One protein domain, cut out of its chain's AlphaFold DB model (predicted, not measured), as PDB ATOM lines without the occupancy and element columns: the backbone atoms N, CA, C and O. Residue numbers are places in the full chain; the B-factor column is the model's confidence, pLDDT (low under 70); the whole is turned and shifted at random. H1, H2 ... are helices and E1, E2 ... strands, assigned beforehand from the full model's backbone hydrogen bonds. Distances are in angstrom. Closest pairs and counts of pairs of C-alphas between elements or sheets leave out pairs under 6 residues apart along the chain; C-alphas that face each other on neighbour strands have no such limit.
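This is residues 103 to 220 of the 225 residues of a protein of Psychrobacter sp. JCM 18901 (UniProt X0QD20). A short sheet of three parallel strands, E1, E4 and E5, and a small hairpin of E2 and E3 share a loop-rich body, in which H4 packs along the hairpin and ends at H3. H2 lies at one end of the longest axis and the unnamed stretch 173 to 199 reaches the other. The printed part has 118 residues, with four named helices and five named strands in the order H1, H2, E1, E2, E3, H3, E4, H4, E5; the class is mixed, helices and strands, and under half of the residues are in named elements. The sheet order is E1, E4, E5, and the hairpin is antiparallel. The whole is compact, with a radius of gyration of the C-alphas of 13.7 A and spans of 41 by 31 by 26 A.

H1, residues 104 to 107, touches no helix. H2, residues 126 to 131, is close to but not clearly touching H3, residues 157 to 164; their closest C-alphas, of Leu 126 and Ala 162, are 6.0 A apart. E1, residues 136 to 139, is the parallel neighbour of E4, residues 168 to 172, with N 137 and O 168 2.9 A apart, within hydrogen-bond range. E2, residues 145 to 147, and E3, residues 153 to 155, form a hairpin, with N 154 and O 146 2.8 A apart. The closest C-alphas of E3 and H4, residues 200 to 212, are those of Pro 155 and Val 212, 5.7 A apart. H3 and H4 only just touch, with 3 pairs of C-alphas within 8 A, H4 with residue 212 alone; the closest are those of Ala 159 and Val 212, 6.1 A apart. E4 is also the parallel neighbour of E5, residues 216 to 218, with N 218 and O 171 2.8 A apart. E4, H4 and E5 form a strand-helix-strand unit, two parallel neighbour strands with a helix between, and its crossover is right-handed. H3 and H4 only graze the three-stranded sheet. Every O i to N i+4 pair is within hydrogen-bond range in H2 and H3, 8 of 9 are in H4, and H1 is too short for such a pair.

H1 begins at C-alpha 104 (-22.013, 31.592, -33.813). H3 is 10.3 A long, E4 13.8 A and H4 16.5 A; C-alpha 200 is at (-42.262, 26.732, -24.084). E5 ends at C-alpha 218 (-36.040, 22.745, -40.268).

The two C-alphas farthest apart, of Ala 131 and Ile 181, are 41.4 A apart. The printed part has no cut. The links H1 to H2 and E4 to H4 are long. The mean pLDDT of the printed part is 91.8; residues 174 to 178, 181 to 183 and 220 are under 70.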
ATOM      1  N   ASP A 103     -24.453  30.114 -37.796       96.25
ATOM      2  CA  ASP A 103     -24.357  29.936 -36.354       96.25
ATOM      3  C   ASP A 103     -23.288  30.878 -35.771       96.25
ATOM      4  O   ASP A 103     -22.687  31.694 -36.470       96.25
ATOM      5  N   ASP A 104     -23.065  30.811 -34.463       95.06
ATOM      6  CA  ASP A 104     -22.013  31.592 -33.813       95.06
ATOM      7  C   ASP A 104     -20.611  31.228 -34.329       95.06
ATOM      8  O   ASP A 104     -19.745  32.097 -34.423       95.06
ATOM      9  N   SER A 105     -20.362  29.982 -34.727       94.94
ATOM     10  CA  SER A 105     -19.035  29.541 -35.166       94.94
ATOM     11  C   SER A 105     -18.572  30.198 -36.472       94.94
ATOM     12  O   SER A 105     -17.381  30.494 -36.615       94.94
ATOM     13  N   ASN A 106     -19.486  30.460 -37.415       96.44
ATOM     14  CA  ASN A 106     -19.142  31.067 -38.703       96.44
ATOM     15  C   ASN A 106     -19.387  32.582 -38.769       96.44
ATOM     16  O   ASN A 106     -18.738  33.239 -39.590       96.44
ATOM     17  N   GLU A 107     -20.231  33.130 -37.886       97.44
ATOM     18  CA  GLU A 107     -20.591  34.555 -37.849       97.44
ATOM     19  C   GLU A 107     -20.058  35.342 -36.639       97.44
ATOM     20  O   GLU A 107     -20.398  36.511 -36.470       97.44
ATOM     21  N   THR A 108     -19.155  34.786 -35.826       98.06
ATOM     22  CA  THR A 108     -18.438  35.576 -34.803       98.06
ATOM     23  C   THR A 108     -17.307  36.409 -35.414       98.06
ATOM     24  O   THR A 108     -16.414  35.887 -36.089       98.06
ATOM     25  N   ALA A 109     -17.290  37.714 -35.135       97.56
ATOM     26  CA  ALA A 109     -16.182  38.593 -35.489       97.56
ATOM     27  C   ALA A 109     -14.885  38.192 -34.768       97.56
ATOM     28  O   ALA A 109     -14.877  37.700 -33.639       97.56
ATOM     29  N   LYS A 110     -13.741  38.446 -35.409       96.56
ATOM     30  CA  LYS A 110     -12.432  38.089 -34.850       96.56
ATOM     31  C   LYS A 110     -12.239  38.707 -33.458       96.56
ATOM     32  O   LYS A 110     -12.400  39.912 -33.284       96.56
ATOM     33  N   SER A 111     -11.823  37.876 -32.499       95.56
ATOM     34  CA  SER A 111     -11.572  38.279 -31.104       95.56
ATOM     35  C   SER A 111     -12.812  38.804 -30.364       95.56
ATOM     36  O   SER A 111     -12.683  39.605 -29.440       95.56
ATOM     37  N   LYS A 112     -14.005  38.354 -30.764       97.31
ATOM     38  CA  LYS A 112     -15.277  38.611 -30.081       97.31
ATOM     39  C   LYS A 112     -15.911  37.300 -29.613       97.31
ATOM     40  O   LYS A 112     -15.484  36.221 -30.016       97.31
ATOM     41  N   THR A 113     -16.933  37.432 -28.779       96.81
ATOM     42  CA  THR A 113     -17.918  36.385 -28.492       96.81
ATOM     43  C   THR A 113     -19.207  36.801 -29.182       96.81
ATOM     44  O   THR A 113     -19.564  37.975 -29.090       96.81
ATOM     45  N   PHE A 114     -19.877  35.882 -29.878       97.75
ATOM     46  CA  PHE A 114     -21.135  36.194 -30.551       97.75
ATOM     47  C   PHE A 114     -22.201  36.660 -29.558       97.75
ATOM     48  O   PHE A 114     -22.459  35.985 -28.561       97.75
ATOM     49  N   ASP A 115     -22.872  37.762 -29.877       97.50
ATOM     50  CA  ASP A 115     -24.091  38.196 -29.206       97.50
ATOM     51  C   ASP A 115     -25.136  38.589 -30.257       97.50
ATOM     52  O   ASP A 115     -24.965  39.538 -31.024       97.50
ATOM     53  N   LYS A 116     -26.262  37.871 -30.270       97.56
ATOM     54  CA  LYS A 116     -27.412  38.117 -31.158       97.56
ATOM     55  C   LYS A 116     -28.043  39.506 -30.997       97.56
ATOM     56  O   LYS A 116     -28.852  39.896 -31.838       97.56
ATOM     57  N   ASN A 117     -27.709  40.225 -29.926       98.00
ATOM     58  CA  ASN A 117     -28.195  41.565 -29.620       98.00
ATOM     59  C   ASN A 117     -27.138  42.672 -29.805       98.00
ATOM     60  O   ASN A 117     -27.478  43.843 -29.655       98.00
ATOM     61  N   ASP A 118     -25.891  42.340 -30.168       98.00
ATOM     62  CA  ASP A 118     -24.819  43.315 -30.420       98.00
ATOM     63  C   ASP A 118     -24.168  43.093 -31.792       98.00
ATOM     64  O   ASP A 118     -23.309  42.225 -31.976       98.00
ATOM     65  N   ALA A 119     -24.531  43.953 -32.748       97.88
ATOM     66  CA  ALA A 119     -24.012  43.922 -34.113       97.88
ATOM     67  C   ALA A 119     -22.485  44.089 -34.218       97.88
ATOM     68  O   ALA A 119     -21.895  43.683 -35.217       97.88
ATOM     69  N   SER A 120     -21.818  44.640 -33.196       97.69
ATOM     70  CA  SER A 120     -20.355  44.773 -33.169       97.69
ATOM     71  C   SER A 120     -19.621  43.439 -32.976       97.69
ATOM     72  O   SER A 120     -18.396  43.367 -33.137       97.69
ATOM     73  N   THR A 121     -20.359  42.381 -32.625       98.38
ATOM     74  CA  THR A 121     -19.831  41.024 -32.449       98.38
ATOM     75  C   THR A 121     -19.941  40.165 -33.706       98.38
ATOM     76  O   THR A 121     -19.336  39.093 -33.750       98.38
ATOM     77  N   TRP A 122     -20.671  40.615 -34.732       98.38
ATOM     78  CA  TRP A 122     -20.941  39.827 -35.935       98.38
ATOM     79  C   TRP A 122     -19.829  39.986 -36.965       98.38
ATOM     80  O   TRP A 122     -19.319  41.083 -37.203       98.38
ATOM     81  N   LYS A 123     -19.446  38.877 -37.595       98.19
ATOM     82  CA  LYS A 123     -18.412  38.839 -38.629       98.19
ATOM     83  C   LYS A 123     -18.835  39.615 -39.871       98.19
ATOM     84  O   LYS A 123     -18.011  40.338 -40.431       98.19
ATOM     85  N   HIS A 124     -20.091  39.469 -40.284       98.00
ATOM     86  CA  HIS A 124     -20.672  40.219 -41.388       98.00
ATOM     87  C   HIS A 124     -21.908  40.987 -40.920       98.00
ATOM     88  O   HIS A 124     -22.742  40.467 -40.178       98.00
ATOM     89  N   SER A 125     -22.067  42.226 -41.395       97.81
ATOM     90  CA  SER A 125     -23.352  42.903 -41.245       97.81
ATOM     91  C   SER A 125     -24.386  42.267 -42.181       97.81
ATOM     92  O   SER A 125     -24.056  41.737 -43.247       97.81
ATOM     93  N   LEU A 126     -25.667  42.346 -41.821       98.31
ATOM     94  CA  LEU A 126     -26.717  41.750 -42.658       98.31
ATOM     95  C   LEU A 126     -26.942  42.543 -43.954       98.31
ATOM     96  O   LEU A 126     -27.380  41.982 -44.959       98.31
ATOM     97  N   ALA A 127     -26.558  43.822 -43.954       98.25
ATOM     98  CA  ALA A 127     -26.459  44.634 -45.158       98.25
ATOM     99  C   ALA A 127     -25.364  44.108 -46.104       98.25
ATOM    100  O   ALA A 127     -25.615  43.978 -47.301       98.25
ATOM    101  N   ASP A 128     -24.189  43.732 -45.583       98.06
ATOM    102  CA  ASP A 128     -23.100  43.167 -46.393       98.06
ATOM    103  C   ASP A 128     -23.485  41.810 -46.991       98.06
ATOM    104  O   ASP A 128     -23.227  41.550 -48.169       98.06
ATOM    105  N   ILE A 129     -24.156  40.955 -46.208       98.44
ATOM    106  CA  ILE A 129     -24.705  39.681 -46.702       98.44
ATOM    107  C   ILE A 129     -25.673  39.945 -47.862       98.44
ATOM    108  O   ILE A 129     -25.546  39.338 -48.927       98.44
ATOM    109  N   LYS A 130     -26.605  40.893 -47.705       98.19
ATOM    110  CA  LYS A 130     -27.550  41.254 -48.769       98.19
ATOM    111  C   LYS A 130     -26.843  41.814 -50.008       98.19
ATOM    112  O   LYS A 130     -27.200  41.454 -51.130       98.19
ATOM    113  N   ALA A 131     -25.827  42.657 -49.819       98.12
ATOM    114  CA  ALA A 131     -25.062  43.284 -50.898       98.12
ATOM    115  C   ALA A 131     -24.282  42.274 -51.758       98.12
ATOM    116  O   ALA A 131     -24.040  42.533 -52.936       98.12
ATOM    117  N   ARG A 132     -23.952  41.096 -51.213       97.62
ATOM    118  CA  ARG A 132     -23.360  39.969 -51.961       97.62
ATOM    119  C   ARG A 132     -24.338  39.278 -52.920       97.62
ATOM    120  O   ARG A 132     -23.930  38.409 -53.683       97.62
ATOM    121  N   GLY A 133     -25.622  39.642 -52.896       97.88
ATOM    122  CA  GLY A 133     -26.676  38.997 -53.686       97.88
ATOM    123  C   GLY A 133     -27.353  37.823 -52.972       97.88
ATOM    124  O   GLY A 133     -28.192  37.150 -53.569       97.88
ATOM    125  N   ILE A 134     -27.029  37.591 -51.696       98.50
ATOM    126  CA  ILE A 134     -27.672  36.568 -50.869       98.50
ATOM    127  C   ILE A 134     -29.057  37.076 -50.454       98.50
ATOM    128  O   ILE A 134     -29.206  38.161 -49.894       98.50
ATOM    129  N   ASN A 135     -30.092  36.283 -50.735       98.06
ATOM    130  CA  ASN A 135     -31.483  36.657 -50.461       98.06
ATOM    131  C   ASN A 135     -32.111  35.897 -49.295       98.06
ATOM    132  O   ASN A 135     -33.098  36.378 -48.735       98.06
ATOM    133  N   THR A 136     -31.555  34.738 -48.947       98.56
ATOM    134  CA  THR A 136     -32.077  33.855 -47.909       98.56
ATOM    135  C   THR A 136     -30.955  33.485 -46.953       98.56
ATOM    136  O   THR A 136     -29.903  33.002 -47.376       98.56
ATOM    137  N   ILE A 137     -31.191  33.689 -45.664       98.62
ATOM    138  CA  ILE A 137     -30.317  33.229 -44.588       98.62
ATOM    139  C   ILE A 137     -31.025  32.141 -43.788       98.62
ATOM    140  O   ILE A 137     -32.256  32.100 -43.709       98.62
ATOM    141  N   ALA A 138     -30.227  31.275 -43.185       98.19
ATOM    142  CA  ALA A 138     -30.667  30.233 -42.288       98.19
ATOM    143  C   ALA A 138     -29.897  30.277 -40.960       98.19
ATOM    144  O   ALA A 138     -28.982  29.474 -40.771       98.19
ATOM    145  N   PRO A 139     -30.223  31.210 -40.046       97.94
ATOM    146  CA  PRO A 139     -29.618  31.267 -38.719       97.94
ATOM    147  C   PRO A 139     -30.135  30.145 -37.822       97.94
ATOM    148  O   PRO A 139     -31.318  29.794 -37.892       97.94
ATOM    149  N   ALA A 140     -29.279  29.615 -36.948       95.56
ATOM    150  CA  ALA A 140     -29.725  28.767 -35.849       95.56
ATOM    151  C   ALA A 140     -30.737  29.529 -34.980       95.56
ATOM    152  O   ALA A 140     -30.590  30.733 -34.756       95.56
ATOM    153  N   LEU A 141     -31.781  28.839 -34.508       94.06
ATOM    154  CA  LEU A 141     -32.956  29.503 -33.927       94.06
ATOM    155  C   LEU A 141     -32.630  30.470 -32.780       94.06
ATOM    156  O   LEU A 141     -33.223  31.547 -32.713       94.06
ATOM    157  N   TRP A 142     -31.639  30.149 -31.937       94.44
ATOM    158  CA  TRP A 142     -31.295  30.978 -30.775       94.44
ATOM    159  C   TRP A 142     -30.733  32.342 -31.152       94.44
ATOM    160  O   TRP A 142     -30.825  33.260 -30.343       94.44
ATOM    161  N   LEU A 143     -30.219  32.513 -32.375       97.44
ATOM    162  CA  LEU A 143     -29.791  33.816 -32.880       97.44
ATOM    163  C   LEU A 143     -30.991  34.726 -33.146       97.44
ATOM    164  O   LEU A 143     -30.824  35.939 -33.159       97.44
ATOM    165  N   LEU A 144     -32.186  34.179 -33.381       98.12
ATOM    166  CA  LEU A 144     -33.362  34.936 -33.822       98.12
ATOM    167  C   LEU A 144     -34.251  35.415 -32.675       98.12
ATOM    168  O   LEU A 144     -35.039  36.342 -32.861       98.12
ATOM    169  N   VAL A 145     -34.133  34.804 -31.500       97.38
ATOM    170  CA  VAL A 145     -35.002  35.084 -30.353       97.38
ATOM    171  C   VAL A 145     -34.164  35.418 -29.131       97.38
ATOM    172  O   VAL A 145     -33.120  34.821 -28.870       97.38
ATOM    173  N   THR A 146     -34.620  36.410 -28.383       97.19
ATOM    174  CA  THR A 146     -34.071  36.851 -27.101       97.19
ATOM    175  C   THR A 146     -35.211  37.005 -26.100       97.19
ATOM    176  O   THR A 146     -36.377  36.902 -26.475       97.19
ATOM    177  N   THR A 147     -34.897  37.279 -24.839       95.19
ATOM    178  CA  THR A 147     -35.909  37.586 -23.822       95.19
ATOM    179  C   THR A 147     -35.941  39.071 -23.481       95.19
ATOM    180  O   THR A 147     -35.035  39.834 -23.836       95.19
ATOM    181  N   ASP A 148     -37.024  39.510 -22.843       92.81
ATOM    182  CA  ASP A 148     -37.171  40.849 -22.263       92.81
ATOM    183  C   ASP A 148     -36.665  40.942 -20.807       92.81
ATOM    184  O   ASP A 148     -36.798  41.991 -20.170       92.81
ATOM    185  N   GLY A 149     -36.099  39.852 -20.270       91.31
ATOM    186  CA  GLY A 149     -35.676  39.732 -18.872       91.31
ATOM    187  C   GLY A 149     -36.830  39.556 -17.877       91.31
ATOM    188  O   GLY A 149     -36.608  39.594 -16.667       91.31
ATOM    189  N   LYS A 150     -38.070  39.412 -18.363       90.56
ATOM    190  CA  LYS A 150     -39.293  39.193 -17.574       90.56
ATOM    191  C   LYS A 150     -39.969  37.869 -17.938       90.56
ATOM    192  O   LYS A 150     -41.133  37.669 -17.596       90.56
ATOM    193  N   GLY A 151     -39.244  36.988 -18.628       89.31
ATOM    194  CA  GLY A 151     -39.732  35.689 -19.074       89.31
ATOM    195  C   GLY A 151     -40.550  35.710 -20.363       89.31
ATOM    196  O   GLY A 151     -41.152  34.691 -20.688       89.31
ATOM    197  N   ASN A 152     -40.567  36.814 -21.121       92.88
ATOM    198  CA  ASN A 152     -41.192  36.835 -22.445       92.88
ATOM    199  C   ASN A 152     -40.134  36.727 -23.544       92.88
ATOM    200  O   ASN A 152     -39.128  37.443 -23.532       92.88
ATOM    201  N   MET A 153     -40.388  35.860 -24.522       96.31
ATOM    202  CA  MET A 153     -39.589  35.757 -25.741       96.31
ATOM    203  C   MET A 153     -39.970  36.862 -26.732       96.31
ATOM    204  O   MET A 153     -41.129  37.250 -26.835       96.31
ATOM    205  N   GLN A 154     -38.984  37.362 -27.470       97.38
ATOM    206  CA  GLN A 154     -39.149  38.399 -28.488       97.38
ATOM    207  C   GLN A 154     -38.048  38.292 -29.559       97.38
ATOM    208  O   GLN A 154     -36.998  37.693 -29.304       97.38
ATOM    209  N   PRO A 155     -38.212  38.904 -30.748       98.31
ATOM    210  CA  PRO A 155     -37.157  38.930 -31.758       98.31
ATOM    211  C   PRO A 155     -35.861  39.569 -31.242       98.31
ATOM    212  O   PRO A 155     -35.881  40.663 -30.660       98.31
ATOM    213  N   SER A 156     -34.731  38.913 -31.509       98.44
ATOM    214  CA  SER A 156     -33.393  39.458 -31.260       98.44
ATOM    215  C   SER A 156     -33.087  40.655 -32.167       98.44
ATOM    216  O   SER A 156     -33.783  40.910 -33.157       98.44
ATOM    217  N   GLU A 157     -32.009  41.380 -31.864       98.50
ATOM    218  CA  GLU A 157     -31.511  42.417 -32.777       98.50
ATOM    219  C   GLU A 157     -31.112  41.830 -34.137       98.50
ATOM    220  O   GLU A 157     -31.434  42.403 -35.178       98.50
ATOM    221  N   TYR A 158     -30.504  40.640 -34.149       98.56
ATOM    222  CA  TYR A 158     -30.164  39.920 -35.376       98.56
ATOM    223  C   TYR A 158     -31.397  39.690 -36.268       98.56
ATOM    224  O   TYR A 158     -31.373  39.994 -37.463       98.56
ATOM    225  N   ALA A 159     -32.510  39.217 -35.694       98.56
ATOM    226  CA  ALA A 159     -33.761  39.002 -36.426       98.56
ATOM    227  C   ALA A 159     -34.347  40.311 -36.979       98.56
ATOM    228  O   ALA A 159     -34.763  40.374 -38.141       98.56
ATOM    229  N   LYS A 160     -34.347  41.376 -36.168       98.62
ATOM    230  CA  LYS A 160     -34.836  42.702 -36.576       98.62
ATOM    231  C   LYS A 160     -34.020  43.259 -37.739       98.62
ATOM    232  O   LYS A 160     -34.602  43.705 -38.730       98.62
ATOM    233  N   GLN A 161     -32.691  43.176 -37.670       98.62
ATOM    234  CA  GLN A 161     -31.819  43.641 -38.747       98.62
ATOM    235  C   GLN A 161     -31.931  42.782 -40.009       98.62
ATOM    236  O   GLN A 161     -31.865  43.324 -41.115       98.62
ATOM    237  N   ALA A 162     -32.161  41.472 -39.883       98.50
ATOM    238  CA  ALA A 162     -32.339  40.593 -41.039       98.50
ATOM    239  C   ALA A 162     -33.579  41.007 -41.835       98.50
ATOM    240  O   ALA A 162     -33.522  41.197 -43.055       98.50
ATOM    241  N   LYS A 163     -34.682  41.242 -41.115       97.88
ATOM    242  CA  LYS A 163     -35.942  41.732 -41.677       97.88
ATOM    243  C   LYS A 163     -35.790  43.129 -42.280       97.88
ATOM    244  O   LYS A 163     -36.240  43.351 -43.402       97.88
ATOM    245  N   ALA A 164     -35.105  44.045 -41.590       98.06
ATOM    246  CA  ALA A 164     -34.858  45.406 -42.075       98.06
ATOM    247  C   ALA A 164     -34.042  45.444 -43.383       98.06
ATOM    248  O   ALA A 164     -34.272  46.313 -44.221       98.06
ATOM    249  N   ASN A 165     -33.141  44.479 -43.594       98.31
ATOM    250  CA  ASN A 165     -32.358  44.335 -44.828       98.31
ATOM    251  C   ASN A 165     -33.061  43.492 -45.914       98.31
ATOM    252  O   ASN A 165     -32.478  43.209 -46.965       98.31
ATOM    253  N   GLY A 166     -34.313  43.075 -45.695       97.69
ATOM    254  CA  GLY A 166     -35.087  42.306 -46.673       97.69
ATOM    255  C   GLY A 166     -34.501  40.921 -46.963       97.69
ATOM    256  O   GLY A 166     -34.569  40.441 -48.103       97.69
ATOM    257  N   LEU A 167     -33.883  40.294 -45.959       98.50
ATOM    258  CA  LEU A 167     -33.452  38.900 -46.023       98.50
ATOM    259  C   LEU A 167     -34.630  37.985 -45.684       98.50
ATOM    260  O   LEU A 167     -35.351  38.200 -44.711       98.50
ATOM    261  N   LYS A 168     -34.819  36.940 -46.491       98.38
ATOM    262  CA  LYS A 168     -35.720  35.836 -46.157       98.38
ATOM    263  C   LYS A 168     -35.049  34.977 -45.094       98.38
ATOM    264  O   LYS A 168     -33.859  34.687 -45.208       98.38
ATOM    265  N   ILE A 169     -35.808  34.558 -44.089       98.38
ATOM    266  CA  ILE A 169     -35.277  33.786 -42.966       98.38
ATOM    267  C   ILE A 169     -35.898  32.397 -42.997       98.38
ATOM    268  O   ILE A 169     -37.117  32.255 -42.988       98.38
ATOM    269  N   ILE A 170     -35.054  31.377 -43.026       95.94
ATOM    270  CA  ILE A 170     -35.388  30.001 -42.647       95.94
ATOM    271  C   ILE A 170     -34.598  29.724 -41.360       95.94
ATOM    272  O   ILE A 170     -33.618  30.405 -41.097       95.94
ATOM    273  N   THR A 171     -34.987  28.790 -40.504       94.75
ATOM    274  CA  THR A 171     -34.181  28.483 -39.304       94.75
ATOM    275  C   THR A 171     -34.117  26.989 -39.016       94.75
ATOM    276  O   THR A 171     -34.813  26.209 -39.660       94.75
ATOM    277  N   TRP A 172     -33.237  26.568 -38.114       90.75
ATOM    278  CA  TRP A 172     -32.920  25.170 -37.800       90.75
ATOM    279  C   TRP A 172     -32.345  25.061 -36.376       90.75
ATOM    280  O   TRP A 172     -31.761  26.027 -35.895       90.75
ATOM    281  N   SER A 173     -32.435  23.949 -35.633       73.12
ATOM    282  CA  SER A 173     -33.428  22.861 -35.631       73.12
ATOM    283  C   SER A 173     -33.938  22.710 -34.194       73.12
ATOM    284  O   SER A 173     -33.149  22.403 -33.308       73.12
ATOM    285  N   ILE A 174     -35.235  22.899 -33.957       68.56
ATOM    286  CA  ILE A 174     -35.795  23.060 -32.600       68.56
ATOM    287  C   ILE A 174     -35.840  21.776 -31.741       68.56
ATOM    288  O   ILE A 174     -35.641  21.832 -30.536       68.56
ATOM    289  N   GLU A 175     -36.000  20.602 -32.362       67.44
ATOM    290  CA  GLU A 175     -36.096  19.271 -31.709       67.44
ATOM    291  C   GLU A 175     -34.733  18.653 -31.340       67.44
ATOM    292  O   GLU A 175     -34.592  17.439 -31.140       67.44
ATOM    293  N   ARG A 176     -33.653  19.436 -31.394       67.75
ATOM    294  CA  ARG A 176     -32.312  18.918 -31.100       67.75
ATOM    295  C   ARG A 176     -31.949  18.949 -29.627       67.75
ATOM    296  O   ARG A 176     -30.998  18.258 -29.272       67.75
ATOM    297  N   SER A 177     -32.711  19.658 -28.809       64.12
ATOM    298  CA  SER A 177     -32.499  19.700 -27.368       64.12
ATOM    299  C   SER A 177     -33.229  18.563 -26.667       64.12
ATOM    300  O   SER A 177     -34.260  18.083 -27.134       64.12
ATOM    301  N   GLY A 178     -32.666  18.123 -25.541       65.38
ATOM    302  CA  GLY A 178     -33.377  17.263 -24.595       65.38
ATOM    303  C   GLY A 178     -34.493  18.023 -23.859       65.38
ATOM    304  O   GLY A 178     -34.819  19.145 -24.245       65.38
ATOM    305  N   PRO A 179     -35.060  17.438 -22.788       72.06
ATOM    306  CA  PRO A 179     -36.095  18.086 -21.980       72.06
ATOM    307  C   PRO A 179     -35.718  19.517 -21.572       72.06
ATOM    308  O   PRO A 179     -34.584  19.768 -21.161       72.06
ATOM    309  N   LEU A 180     -36.670  20.444 -21.662       77.75
ATOM    310  CA  LEU A 180     -36.444  21.883 -21.479       77.75
ATOM    311  C   LEU A 180     -36.595  22.355 -20.030       77.75
ATOM    312  O   LEU A 180     -36.509  23.551 -19.763       77.75
ATOM    313  N   ILE A 181     -36.792  21.432 -19.084       69.25
ATOM    314  CA  ILE A 181     -37.036  21.756 -17.670       69.25
ATOM    315  C   ILE A 181     -35.913  22.593 -17.033       69.25
ATOM    316  O   ILE A 181     -36.181  23.402 -16.151       69.25
ATOM    317  N   ASP A 182     -34.683  22.455 -17.538       69.50
ATOM    318  CA  ASP A 182     -33.501  23.186 -17.069       69.50
ATOM    319  C   ASP A 182     -33.083  24.339 -18.015       69.50
ATOM    320  O   ASP A 182     -31.948  24.811 -17.960       69.50
ATOM    321  N   GLY A 183     -33.975  24.797 -18.905       67.62
ATOM    322  CA  GLY A 183     -33.730  25.931 -19.812       67.62
ATOM    323  C   GLY A 183     -33.144  25.569 -21.185       67.62
ATOM    324  O   GLY A 183     -32.882  26.460 -21.993       67.62
ATOM    325  N   GLY A 184     -32.975  24.275 -21.473       78.94
ATOM    326  CA  GLY A 184     -32.498  23.764 -22.761       78.94
ATOM    327  C   GLY A 184     -30.973  23.785 -22.931       78.94
ATOM    328  O   GLY A 184     -30.215  24.038 -21.999       78.94
ATOM    329  N   ASP A 185     -30.511  23.449 -24.137       82.75
ATOM    330  CA  ASP A 185     -29.087  23.419 -24.498       82.75
ATOM    331  C   ASP A 185     -28.709  24.614 -25.401       82.75
ATOM    332  O   ASP A 185     -29.341  25.671 -25.363       82.75
ATOM    333  N   TRP A 186     -27.679  24.461 -26.239       88.50
ATOM    334  CA  TRP A 186     -27.220  25.497 -27.165       88.50
ATOM    335  C   TRP A 186     -28.341  26.097 -28.040       88.50
ATOM    336  O   TRP A 186     -28.319  27.302 -28.296       88.50
ATOM    337  N   TYR A 187     -29.363  25.324 -28.435       87.38
ATOM    338  CA  TYR A 187     -30.484  25.817 -29.258       87.38
ATOM    339  C   TYR A 187     -31.439  26.777 -28.520       87.38
ATOM    340  O   TYR A 187     -32.277  27.424 -29.155       87.38
ATOM    341  N   TYR A 188     -31.284  26.907 -27.202       89.44
ATOM    342  CA  TYR A 188     -32.070  27.780 -26.327       89.44
ATOM    343  C   TYR A 188     -31.185  28.798 -25.581       89.44
ATOM    344  O   TYR A 188     -31.599  29.425 -24.605       89.44
ATOM    345  N   SER A 189     -29.954  29.003 -26.065       90.81
ATOM    346  CA  SER A 189     -28.970  29.904 -25.458       90.81
ATOM    347  C   SER A 189     -29.525  31.313 -25.220       90.81
ATOM    348  O   SER A 189     -29.965  32.009 -26.144       90.81
ATOM    349  N   GLY A 190     -29.447  31.758 -23.963       89.12
ATOM    350  CA  GLY A 190     -29.911  33.078 -23.532       89.12
ATOM    351  C   GLY A 190     -31.433  33.221 -23.475       89.12
ATOM    352  O   GLY A 190     -31.916  34.335 -23.656       89.12
ATOM    353  N   LEU A 191     -32.166  32.117 -23.286       91.50
ATOM    354  CA  LEU A 191     -33.625  32.097 -23.106       91.50
ATOM    355  C   LEU A 191     -34.070  31.500 -21.756       91.50
ATOM    356  O   LEU A 191     -35.257  31.272 -21.547       91.50
ATOM    357  N   SER A 192     -33.139  31.237 -20.836       87.25
ATOM    358  CA  SER A 192     -33.399  30.499 -19.589       87.25
ATOM    359  C   SER A 192     -34.419  31.158 -18.655       87.25
ATOM    360  O   SER A 192     -35.006  30.483 -17.821       87.25
ATOM    361  N   ASP A 193     -34.628  32.472 -18.754       88.00
ATOM    362  CA  ASP A 193     -35.654  33.180 -17.982       88.00
ATOM    363  C   ASP A 193     -37.070  33.009 -18.559       88.00
ATOM    364  O   ASP A 193     -38.043  33.266 -17.853       88.00
ATOM    365  N   ALA A 194     -37.189  32.548 -19.808       89.38
ATOM    366  CA  ALA A 194     -38.446  32.324 -20.521       89.38
ATOM    367  C   ALA A 194     -38.747  30.835 -20.790       89.38
ATOM    368  O   ALA A 194     -39.721  30.531 -21.475       89.38
ATOM    369  N   ILE A 195     -37.908  29.914 -20.296       87.31
ATOM    370  CA  ILE A 195     -38.041  28.470 -20.525       87.31
ATOM    371  C   ILE A 195     -37.942  27.725 -19.207       87.31
ATOM    372  O   ILE A 195     -36.925  27.791 -18.519       87.31
ATOM    373  N   ASN A 196     -38.983  26.971 -18.885       83.19
ATOM    374  CA  ASN A 196     -39.016  26.077 -17.733       83.19
ATOM    375  C   ASN A 196     -39.794  24.775 -17.991       83.19
ATOM    376  O   ASN A 196     -39.871  23.924 -17.103       83.19
ATOM    377  N   ASN A 197     -40.393  24.606 -19.172       82.50
ATOM    378  CA  ASN A 197     -41.126  23.400 -19.535       82.50
ATOM    379  C   ASN A 197     -41.100  23.149 -21.052       82.50
ATOM    380  O   ASN A 197     -40.870  24.053 -21.850       82.50
ATOM    381  N   ASP A 198     -41.392  21.913 -21.464       82.31
ATOM    382  CA  ASP A 198     -41.373  21.527 -22.884       82.31
ATOM    383  C   ASP A 198     -42.424  22.273 -23.732       82.31
ATOM    384  O   ASP A 198     -42.259  22.428 -24.942       82.31
ATOM    385  N   GLY A 199     -43.494  22.782 -23.111       83.88
ATOM    386  CA  GLY A 199     -44.507  23.607 -23.770       83.88
ATOM    387  C   GLY A 199     -43.977  24.960 -24.252       83.88
ATOM    388  O   GLY A 199     -44.513  25.502 -25.220       83.88
ATOM    389  N   ASP A 200     -42.884  25.465 -23.671       88.06
ATOM    390  CA  ASP A 200     -42.262  26.732 -24.084       88.06
ATOM    391  C   ASP A 200     -41.661  26.654 -25.494       88.06
ATOM    392  O   ASP A 200     -41.487  27.678 -26.160       88.06
ATOM    393  N   MET A 201     -41.447  25.439 -26.014       89.00
ATOM    394  CA  MET A 201     -41.128  25.217 -27.423       89.00
ATOM    395  C   MET A 201     -42.193  25.825 -28.350       89.00
ATOM    396  O   MET A 201     -41.850  26.394 -29.384       89.00
ATOM    397  N   MET A 202     -43.478  25.756 -27.985       90.25
ATOM    398  CA  MET A 202     -44.557  26.329 -28.798       90.25
ATOM    399  C   MET A 202     -44.538  27.858 -28.770       90.25
ATOM    400  O   MET A 202     -44.771  28.473 -29.806       90.25
ATOM    401  N   ASN A 203     -44.185  28.466 -27.632       92.12
ATOM    402  CA  ASN A 203     -43.994  29.917 -27.526       92.12
ATOM    403  C   ASN A 203     -42.818  30.377 -28.401       92.12
ATOM    404  O   ASN A 203     -42.899  31.387 -29.094       92.12
ATOM    405  N   TYR A 204     -41.738  29.597 -28.433       92.88
ATOM    406  CA  TYR A 204     -40.590  29.876 -29.287       92.88
ATOM    407  C   TYR A 204     -40.937  29.763 -30.780       92.88
ATOM    408  O   TYR A 204     -40.591  30.646 -31.567       92.88
ATOM    409  N   ILE A 205     -41.668  28.713 -31.179       93.19
ATOM    410  CA  ILE A 205     -42.189  28.576 -32.550       93.19
ATOM    411  C   ILE A 205     -43.083  29.766 -32.901       93.19
ATOM    412  O   ILE A 205     -42.969  30.284 -34.012       93.19
ATOM    413  N   ASP A 206     -43.939  30.204 -31.978       94.75
ATOM    414  CA  ASP A 206     -44.835  31.338 -32.194       94.75
ATOM    415  C   ASP A 206     -44.052  32.630 -32.462       94.75
ATOM    416  O   ASP A 206     -44.250  33.250 -33.503       94.75
ATOM    417  N   VAL A 207     -43.055  32.965 -31.634       96.88
ATOM    418  CA  VAL A 207     -42.192  34.141 -31.864       96.88
ATOM    419  C   VAL A 207     -41.419  34.031 -33.184       96.88
ATOM    420  O   VAL A 207     -41.311  35.007 -33.931       96.88
ATOM    421  N   LEU A 208     -40.896  32.849 -33.524       96.38
ATOM    422  CA  LEU A 208     -40.219  32.624 -34.807       96.38
ATOM    423  C   LEU A 208     -41.172  32.842 -35.997       96.38
ATOM    424  O   LEU A 208     -40.803  33.478 -36.989       96.38
ATOM    425  N   ALA A 209     -42.394  32.322 -35.920       95.50
ATOM    426  CA  ALA A 209     -43.357  32.370 -37.014       95.50
ATOM    427  C   ALA A 209     -44.032  33.743 -37.152       95.50
ATOM    428  O   ALA A 209     -44.115  34.266 -38.262       95.50
ATOM    429  N   GLN A 210     -44.499  34.324 -36.048       96.12
ATOM    430  CA  GLN A 210     -45.319  35.535 -36.044       96.12
ATOM    431  C   GLN A 210     -44.468  36.805 -35.984       96.12
ATOM    432  O   GLN A 210     -44.634  37.705 -36.813       96.12
ATOM    433  N   ASP A 211     -43.516  36.872 -35.053       96.88
ATOM    434  CA  ASP A 211     -42.798  38.119 -34.783       96.88
ATOM    435  C   ASP A 211     -41.561  38.268 -35.675       96.88
ATOM    436  O   ASP A 211     -41.359  39.297 -36.340       96.88
ATOM    437  N   VAL A 212     -40.740  37.215 -35.736       97.50
ATOM    438  CA  VAL A 212     -39.579  37.157 -36.632       97.50
ATOM    439  C   VAL A 212     -40.054  37.050 -38.083       97.50
ATOM    440  O   VAL A 212     -39.585  37.803 -38.942       97.50
ATOM    441  N   GLY A 213     -41.035  36.185 -38.354       96.31
ATOM    442  CA  GLY A 213     -41.576  35.972 -39.696       96.31
ATOM    443  C   GLY A 213     -40.733  35.009 -40.531       96.31
ATOM    444  O   GLY A 213     -40.479  35.277 -41.710       96.31
ATOM    445  N   VAL A 214     -40.251  33.916 -39.930       96.38
ATOM    446  CA  VAL A 214     -39.514  32.882 -40.672       96.38
ATOM    447  C   VAL A 214     -40.413  32.215 -41.720       96.38
ATOM    448  O   VAL A 214     -41.585  31.939 -41.485       96.38
ATOM    449  N   GLN A 215     -39.860  31.920 -42.896       93.94
ATOM    450  CA  GLN A 215     -40.564  31.243 -43.994       93.94
ATOM    451  C   GLN A 215     -40.655  29.727 -43.798       93.94
ATOM    452  O   GLN A 215     -41.432  29.054 -44.473       93.94
ATOM    453  N   GLY A 216     -39.830  29.184 -42.907       90.88
ATOM    454  CA  GLY A 216     -39.788  27.769 -42.587       90.88
ATOM    455  C   GLY A 216     -38.824  27.482 -41.443       90.88
ATOM    456  O   GLY A 216     -37.893  28.247 -41.181       90.88
ATOM    457  N   ILE A 217     -39.053  26.353 -40.780       88.50
ATOM    458  CA  ILE A 217     -38.218  25.831 -39.699       88.50
ATOM    459  C   ILE A 217     -37.823  24.406 -40.090       88.50
ATOM    460  O   ILE A 217     -38.688  23.570 -40.349       88.50
ATOM    461  N   PHE A 218     -36.526  24.110 -40.137       83.56
ATOM    462  CA  PHE A 218     -36.040  22.745 -40.268       83.56
ATOM    463  C   PHE A 218     -36.321  21.988 -38.978       83.56
ATOM    464  O   PHE A 218     -35.790  22.305 -37.912       83.56
ATOM    465  N   PHE A 219     -37.126  20.945 -39.109       72.44
ATOM    466  CA  PHE A 219     -37.518  20.065 -38.024       72.44
ATOM    467  C   PHE A 219     -36.933  18.675 -38.253       72.44
ATOM    468  O   PHE A 219     -36.836  18.211 -39.388       72.44
ATOM    469  N   GLN A 220     -36.573  17.992 -37.170       61.56
ATOM    470  CA  GLN A 220     -36.229  16.577 -37.216       61.56
ATOM    471  C   GLN A 220     -37.299  15.811 -36.446       61.56
ATOM    472  O   GLN A 220     -37.198  15.663 -35.235       61.56
TER     473      GLN A 220